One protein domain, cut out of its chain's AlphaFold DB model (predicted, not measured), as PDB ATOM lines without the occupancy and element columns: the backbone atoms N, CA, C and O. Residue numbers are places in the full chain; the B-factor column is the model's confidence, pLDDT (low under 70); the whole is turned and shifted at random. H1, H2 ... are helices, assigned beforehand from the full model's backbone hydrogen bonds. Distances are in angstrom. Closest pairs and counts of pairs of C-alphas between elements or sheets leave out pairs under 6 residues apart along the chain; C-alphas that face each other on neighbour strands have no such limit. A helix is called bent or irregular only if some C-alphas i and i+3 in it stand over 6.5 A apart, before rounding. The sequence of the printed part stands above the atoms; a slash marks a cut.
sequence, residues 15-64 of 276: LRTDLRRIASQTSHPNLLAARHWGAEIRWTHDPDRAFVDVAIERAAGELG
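What this domain is: This is residues 15 to 64 of the 276 residues of the protein "Pyridoxal-phosphate dependent enzyme" of Nonomuraea sp. C10 (UniProt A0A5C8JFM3). Three helices are strung out in an open, flat zigzag shaped rather like a letter N, with no helix packed on another. H1 and H2 follow each other with a tight turn between them and make the first limb, the long link of residues 37 to 50 folds back through the middle as the second limb, and H3 makes the third; residues 15 to 30 and 32 to 38 stick out from the rest. The printed part has 50 residues with three named helices, in the order H1, H2, H3, and no named strand, and its class is all helix. The whole is loose, with a radius of gyration of the C-alphas of 13.1 A, and its C-alphas span 39 by 27 by 13 A along their three main axes.

How they stand to each other: Residues 15 to 26 form H1, and residues 15 to 30, of which 15 to 26 belong to H1, stand free: none of their C-alphas has a C-alpha 8 or more residues apart along the chain within 10 A. After Ser 27 and His 28 comes H2, residues 29 to 36. H1 and H2 meet only through their link, which is tight, with 2 residues between them. Residues 32 to 38, of which 32 to 36 belong to H2, also stand free. From Trp 37 to Ala 50 there is a long link of 14 residues with no named element, and its C-alphas lie 4 to 15 A from the mean of the C-alphas at (14.824, -5.929, 7.678). This link leads to H3, residues 51 to 63. H2 and H3 are apart, with no C-alpha of the one within 8 A of the other. H1 and H3 are apart by the same measure. H1, H2 and H3 each touch no helix, and no two of them form a hairpin. In the backbones of H1, H2 and H3, every pair of O of residue i and N of residue i+4 is within hydrogen-bond range.

Where its parts are: H1 begins at Leu 15, with its C-alpha at (13.097, 13.773, 0.837), and ends at Thr 26, with its C-alpha at (7.787, -1.231, 5.964), a length of 16.7 A. Its change is mostly in y, which falls from 13.773 to -1.231. H2, from Pro 29 to His 36, has 8 residues and measures 10.3 A from first to last C-alpha; here z rises from 1.668 at C-alpha 29 to 11.040 at C-alpha 36. Along the long link, x rises from 3.846 at the C-alpha of Trp 37 to 27.045 at the C-alpha of Ala 50. H3, from Phe 51 to Leu 63, is the longest helix, with 13 residues and 18.5 A from first to last C-alpha. In it z rises from 5.265 at C-alpha 51 to 20.576 at C-alpha 63, which stands at (19.791, -15.527, 20.576). None of the three helices is bent or irregular.

The domain as a whole: The two C-alphas farthest apart are those of Arg 16 and Gly 64, 40.1 A from each other. The first and last printed C-alphas, those of Leu 15 and Gly 64, are 39.4 A apart. The outline is flat. The printed part, residues 15 to 64 of a full chain of 276 residues, has no cut. The link from H1 to H2 is tight, and the link from H2 to H3 is long. The mean pLDDT of the printed part is 78.3, and 12 residues are under 70, namely residues 15 to 26. The model's confidence is thus low in H1, with a mean pLDDT of 43, while the mean is 92 in H2 and 91 in H3.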
ATOM      1  N   LEU A  15      13.488  14.192  -0.520       33.97
ATOM      2  CA  LEU A  15      13.097  13.773   0.837       33.97
ATOM      3  C   LEU A  15      11.746  13.031   0.844       33.97
ATOM      4  O   LEU A  15      11.523  12.121   1.637       33.97
ATOM      5  N   ARG A  16      10.832  13.402  -0.067       31.62
ATOM      6  CA  ARG A  16       9.545  12.708  -0.256       31.62
ATOM      7  C   ARG A  16       9.710  11.355  -0.954       31.62
ATOM      8  O   ARG A  16       8.969  10.431  -0.622       31.62
ATOM      9  N   THR A  17      10.654  11.228  -1.886       37.38
ATOM     10  CA  THR A  17      10.996   9.948  -2.526       37.38
ATOM     11  C   THR A  17      11.616   8.985  -1.518       37.38
ATOM     12  O   THR A  17      11.239   7.817  -1.506       37.38
ATOM     13  N   ASP A  18      12.478   9.476  -0.620       44.47
ATOM     14  CA  ASP A  18      13.057   8.657   0.452       44.47
ATOM     15  C   ASP A  18      12.003   8.181   1.458       44.47
ATOM     16  O   ASP A  18      11.922   6.993   1.755       44.47
ATOM     17  N   LEU A  19      11.112   9.065   1.919       32.78
ATOM     18  CA  LEU A  19      10.056   8.684   2.864       32.78
ATOM     19  C   LEU A  19       9.031   7.712   2.261       32.78
ATOM     20  O   LEU A  19       8.592   6.798   2.954       32.78
ATOM     21  N   ARG A  20       8.667   7.852   0.976       40.91
ATOM     22  CA  ARG A  20       7.807   6.870   0.288       40.91
ATOM     23  C   ARG A  20       8.503   5.525   0.108       40.91
ATOM     24  O   ARG A  20       7.851   4.503   0.276       40.91
ATOM     25  N   ARG A  21       9.805   5.524  -0.190       44.81
ATOM     26  CA  ARG A  21      10.620   4.311  -0.340       44.81
ATOM     27  C   ARG A  21      10.814   3.576   0.991       44.81
ATOM     28  O   ARG A  21      10.743   2.351   1.020       44.81
ATOM     29  N   ILE A  22      11.006   4.306   2.088       41.84
ATOM     30  CA  ILE A  22      11.099   3.747   3.446       41.84
ATOM     31  C   ILE A  22       9.723   3.236   3.907       41.84
ATOM     32  O   ILE A  22       9.616   2.106   4.379       41.84
ATOM     33  N   ALA A  23       8.649   4.004   3.688       38.72
ATOM     34  CA  ALA A  23       7.286   3.572   4.003       38.72
ATOM     35  C   ALA A  23       6.874   2.319   3.203       38.72
ATOM     36  O   ALA A  23       6.354   1.370   3.791       38.72
ATOM     37  N   SER A  24       7.190   2.259   1.900       51.25
ATOM     38  CA  SER A  24       6.916   1.088   1.051       51.25
ATOM     39  C   SER A  24       7.718  -0.150   1.459       51.25
ATOM     40  O   SER A  24       7.259  -1.270   1.259       51.25
ATOM     41  N   GLN A  25       8.908   0.025   2.049       54.28
ATOM     42  CA  GLN A  25       9.684  -1.092   2.597       54.28
ATOM     43  C   GLN A  25       9.061  -1.645   3.885       54.28
ATOM     44  O   GLN A  25       9.098  -2.852   4.104       54.28
ATOM     45  N   THR A  26       8.434  -0.800   4.711       60.22
ATOM     46  CA  THR A  26       7.787  -1.231   5.964       60.22
ATOM     47  C   THR A  26       6.408  -1.880   5.797       60.22
ATOM     48  O   THR A  26       5.938  -2.519   6.742       60.22
ATOM     49  N   SER A  27       5.790  -1.748   4.618       75.06
ATOM     50  CA  SER A  27       4.477  -2.311   4.261       75.06
ATOM     51  C   SER A  27       4.547  -3.383   3.166       75.06
ATOM     52  O   SER A  27       3.517  -3.756   2.610       75.06
ATOM     53  N   HIS A  28       5.744  -3.860   2.815       86.75
ATOM     54  CA  HIS A  28       5.899  -4.876   1.779       86.75
ATOM     55  C   HIS A  28       5.168  -6.177   2.185       86.75
ATOM     56  O   HIS A  28       5.374  -6.633   3.312       86.75
ATOM     57  N   PRO A  29       4.379  -6.834   1.311       90.88
ATOM     58  CA  PRO A  29       3.600  -8.024   1.668       90.88
ATOM     59  C   PRO A  29       4.427  -9.158   2.290       90.88
ATOM     60  O   PRO A  29       4.023  -9.715   3.304       90.88
ATOM     61  N   ASN A  30       5.630  -9.437   1.766       91.25
ATOM     62  CA  ASN A  30       6.570 -10.382   2.397       91.25
ATOM     63  C   ASN A  30       6.922 -10.011   3.853       91.25
ATOM     64  O   ASN A  30       6.967 -10.880   4.722       91.25
ATOM     65  N   LEU A  31       7.143  -8.725   4.146       91.38
ATOM     66  CA  LEU A  31       7.454  -8.261   5.501       91.38
ATOM     67  C   LEU A  31       6.232  -8.346   6.425       91.38
ATOM     68  O   LEU A  31       6.361  -8.700   7.597       91.38
ATOM     69  N   LEU A  32       5.047  -8.027   5.900       91.44
ATOM     70  CA  LEU A  32       3.790  -8.144   6.635       91.44
ATOM     71  C   LEU A  32       3.487  -9.605   6.987       91.44
ATOM     72  O   LEU A  32       3.147  -9.886   8.133       91.44
ATOM     73  N   ALA A  33       3.680 -10.528   6.041       92.06
ATOM     74  CA  ALA A  33       3.525 -11.962   6.270       92.06
ATOM     75  C   ALA A  33       4.486 -12.471   7.357       92.06
ATOM     76  O   ALA A  33       4.053 -13.143   8.290       92.06
ATOM     77  N   ALA A  34       5.764 -12.077   7.302       92.88
ATOM     78  CA  ALA A  34       6.745 -12.451   8.321       92.88
ATOM     79  C   ALA A  34       6.325 -11.988   9.730       92.88
ATOM     80  O   ALA A  34       6.325 -12.782  10.669       92.88
ATOM     81  N   ARG A  35       5.894 -10.726   9.876       92.75
ATOM     82  CA  ARG A  35       5.387 -10.202  11.158       92.75
ATOM     83  C   ARG A  35       4.133 -10.930  11.631       92.75
ATOM     84  O   ARG A  35       3.994 -11.179  12.823       92.75
ATOM     85  N   HIS A  36       3.229 -11.270  10.713       94.06
ATOM     86  CA  HIS A  36       2.009 -12.003  11.040       94.06
ATOM     87  C   HIS A  36       2.307 -13.401  11.602       94.06
ATOM     88  O   HIS A  36       1.649 -13.831  12.543       94.06
ATOM     89  N   TRP A  37       3.346 -14.071  11.096       95.56
ATOM     90  CA  TRP A  37       3.846 -15.338  11.643       95.56
ATOM     91  C   TRP A  37       4.719 -15.190  12.897       95.56
ATOM     92  O   TRP A  37       5.291 -16.170  13.365       95.56
ATOM     93  N   GLY A  38       4.815 -13.985  13.465       95.38
ATOM     94  CA  GLY A  38       5.540 -13.737  14.710       95.38
ATOM     95  C   GLY A  38       7.048 -13.556  14.543       95.38
ATOM     96  O   GLY A  38       7.769 -13.608  15.537       95.38
ATOM     97  N   ALA A  39       7.547 -13.328  13.323       94.06
ATOM     98  CA  ALA A  39       8.965 -13.049  13.121       94.06
ATOM     99  C   ALA A  39       9.354 -11.682  13.707       94.06
ATOM    100  O   ALA A  39       8.735 -10.654  13.409       94.06
ATOM    101  N   GLU A  40      10.434 -11.660  14.487       91.56
ATOM    102  CA  GLU A  40      11.100 -10.426  14.892       91.56
ATOM    103  C   GLU A  40      11.915  -9.872  13.712       91.56
ATOM    104  O   GLU A  40      12.730 -10.575  13.115       91.56
ATOM    105  N   ILE A  41      11.703  -8.601  13.361       90.56
ATOM    106  CA  ILE A  41      12.393  -7.959  12.237       90.56
ATOM    107  C   ILE A  41      13.501  -7.056  12.766       90.56
ATOM    108  O   ILE A  41      13.222  -6.020  13.371       90.56
ATOM    109  N   ARG A  42      14.750  -7.405  12.448       88.75
ATOM    110  CA  ARG A  42      15.934  -6.582  12.721       88.75
ATOM    111  C   ARG A  42      16.490  -6.020  11.418       88.75
ATOM    112  O   ARG A  42      16.822  -6.766  10.501       88.75
ATOM    113  N   TRP A  43      16.581  -4.697  11.328       89.06
ATOM    114  CA  TRP A  43      17.187  -4.028  10.180       89.06
ATOM    115  C   TRP A  43      18.706  -3.996  10.342       89.06
ATOM    116  O   TRP A  43      19.211  -3.620  11.396       89.06
ATOM    117  N   THR A  44      19.443  -4.353   9.291       88.56
ATOM    118  CA  THR A  44      20.916  -4.300   9.304       88.56
ATOM    119  C   THR A  44      21.449  -2.871   9.279       88.56
ATOM    120  O   THR A  44      22.574  -2.637   9.704       88.56
ATOM    121  N   HIS A  45      20.652  -1.928   8.757       86.25
ATOM    122  CA  HIS A  45      21.021  -0.533   8.483       86.25
ATOM    123  C   HIS A  45      22.252  -0.356   7.578       86.25
ATOM    124  O   HIS A  45      22.726   0.765   7.399       86.25
ATOM    125  N   ASP A  46      22.709  -1.441   6.953       85.69
ATOM    126  CA  ASP A  46      23.808  -1.456   5.999       85.69
ATOM    127  C   ASP A  46      23.244  -1.635   4.578       85.69
ATOM    128  O   ASP A  46      22.490  -2.589   4.336       85.69
ATOM    129  N   PRO A  47      23.538  -0.714   3.641       80.62
ATOM    130  CA  PRO A  47      23.108  -0.848   2.255       80.62
ATOM    131  C   PRO A  47      23.863  -1.949   1.493       80.62
ATOM    132  O   PRO A  47      23.377  -2.382   0.443       80.62
ATOM    133  N   ASP A  48      25.024  -2.402   1.979       83.44
ATOM    134  CA  ASP A  48      25.752  -3.524   1.405       83.44
ATOM    135  C   ASP A  48      25.063  -4.846   1.754       83.44
ATOM    136  O   ASP A  48      24.999  -5.313   2.893       83.44
ATOM    137  N   ARG A  49      24.566  -5.508   0.714       78.38
ATOM    138  CA  ARG A  49      23.870  -6.783   0.835       78.38
ATOM    139  C   ARG A  49      24.783  -7.918   1.298       78.38
ATOM    140  O   ARG A  49      24.265  -8.904   1.824       78.38
ATOM    141  N   ALA A  50      26.098  -7.817   1.104       80.62
ATOM    142  CA  ALA A  50      27.045  -8.794   1.636       80.62
ATOM    143  C   ALA A  50      27.030  -8.816   3.176       80.62
ATOM    144  O   ALA A  50      27.245  -9.867   3.776       80.62
ATOM    145  N   PHE A  51      26.670  -7.696   3.813       87.69
ATOM    146  CA  PHE A  51      26.581  -7.589   5.265       87.69
ATOM    147  C   PHE A  51      25.418  -8.391   5.871       87.69
ATOM    148  O   PHE A  51      25.439  -8.710   7.057       87.69
ATOM    149  N   VAL A  52      24.409  -8.771   5.076       88.81
ATOM    150  CA  VAL A  52      23.253  -9.545   5.568       88.81
ATOM    151  C   VAL A  52      23.688 -10.872   6.186       88.81
ATOM    152  O   VAL A  52      23.195 -11.229   7.251       88.81
ATOM    153  N   ASP A  53      24.629 -11.578   5.557       89.50
ATOM    154  CA  ASP A  53      25.106 -12.867   6.067       89.50
ATOM    155  C   ASP A  53      25.865 -12.685   7.400       89.50
ATOM    156  O   ASP A  53      25.672 -13.460   8.331       89.50
ATOM    157  N   VAL A  54      26.619 -11.588   7.556       91.12
ATOM    158  CA  VAL A  54      27.282 -11.221   8.825       91.12
ATOM    159  C   VAL A  54      26.262 -10.883   9.918       91.12
ATOM    160  O   VAL A  54      26.423 -11.275  11.074       91.12
ATOM    161  N   ALA A  55      25.201 -10.154   9.568       92.25
ATOM    162  CA  ALA A  55      24.151  -9.788  10.510       92.25
ATOM    163  C   ALA A  55      23.348 -11.006  10.997       92.25
ATOM    164  O   ALA A  55      22.967 -11.040  12.166       92.25
ATOM    165  N   ILE A  56      23.129 -12.005  10.134       93.12
ATOM    166  CA  ILE A  56      22.478 -13.272  10.500       93.12
ATOM    167  C   ILE A  56      23.294 -14.004  11.571       93.12
ATOM    168  O   ILE A  56      22.736 -14.392  12.595       93.12
ATOM    169  N   GLU A  57      24.608 -14.135  11.376       92.50
ATOM    170  CA  GLU A  57      25.494 -14.793  12.347       92.50
ATOM    171  C   GLU A  57      25.519 -14.056  13.692       92.50
ATOM    172  O   GLU A  57      25.408 -14.670  14.755       92.50
ATOM    173  N   ARG A  58      25.587 -12.717  13.664       91.81
ATOM    174  CA  ARG A  58      25.517 -11.908  14.889       91.81
ATOM    175  C   ARG A  58      24.195 -12.127  15.628       91.81
ATOM    176  O   ARG A  58      24.209 -12.353  16.835       91.81
ATOM    177  N   ALA A  59      23.072 -12.084  14.912       91.56
ATOM    178  CA  ALA A  59      21.752 -12.277  15.502       91.56
ATOM    179  C   ALA A  59      21.592 -13.682  16.106       91.56
ATOM    180  O   ALA A  59      21.041 -13.813  17.197       91.56
ATOM    181  N   ALA A  60      22.110 -14.723  15.446       92.50
ATOM    182  CA  ALA A  60      22.119 -16.077  15.998       92.50
ATOM    183  C   ALA A  60      22.942 -16.151  17.298       92.50
ATOM    184  O   ALA A  60      22.470 -16.705  18.289       92.50
ATOM    185  N   GLY A  61      24.119 -15.516  17.336       92.44
ATOM    186  CA  GLY A  61      24.948 -15.439  18.542       92.44
ATOM    187  C   GLY A  61      24.261 -14.742  19.725       92.44
ATOM    188  O   GLY A  61      24.397 -15.191  20.861       92.44
ATOM    189  N   GLU A  62      23.485 -13.687  19.465       92.94
ATOM    190  CA  GLU A  62      22.695 -12.974  20.483       92.94
ATOM    191  C   GLU A  62      21.527 -13.813  21.033       92.94
ATOM    192  O   GLU A  62      21.183 -13.691  22.208       92.94
ATOM    193  N   LEU A  63      20.915 -14.659  20.198       91.31
ATOM    194  CA  LEU A  63      19.791 -15.527  20.576       91.31
ATOM    195  C   LEU A  63      20.232 -16.800  21.321       91.31
ATOM    196  O   LEU A  63      19.417 -17.430  21.997       91.31
ATOM    197  N   GLY A  64      21.514 -17.160  21.241       89.75
ATOM    198  CA  GLY A  64      22.120 -18.251  22.001       89.75
ATOM    199  C   GLY A  64      22.187 -19.591  21.259       89.75
ATOM    200  O   GLY A  64      21.930 -19.696  20.066       89.75
TER     201      GLY A  64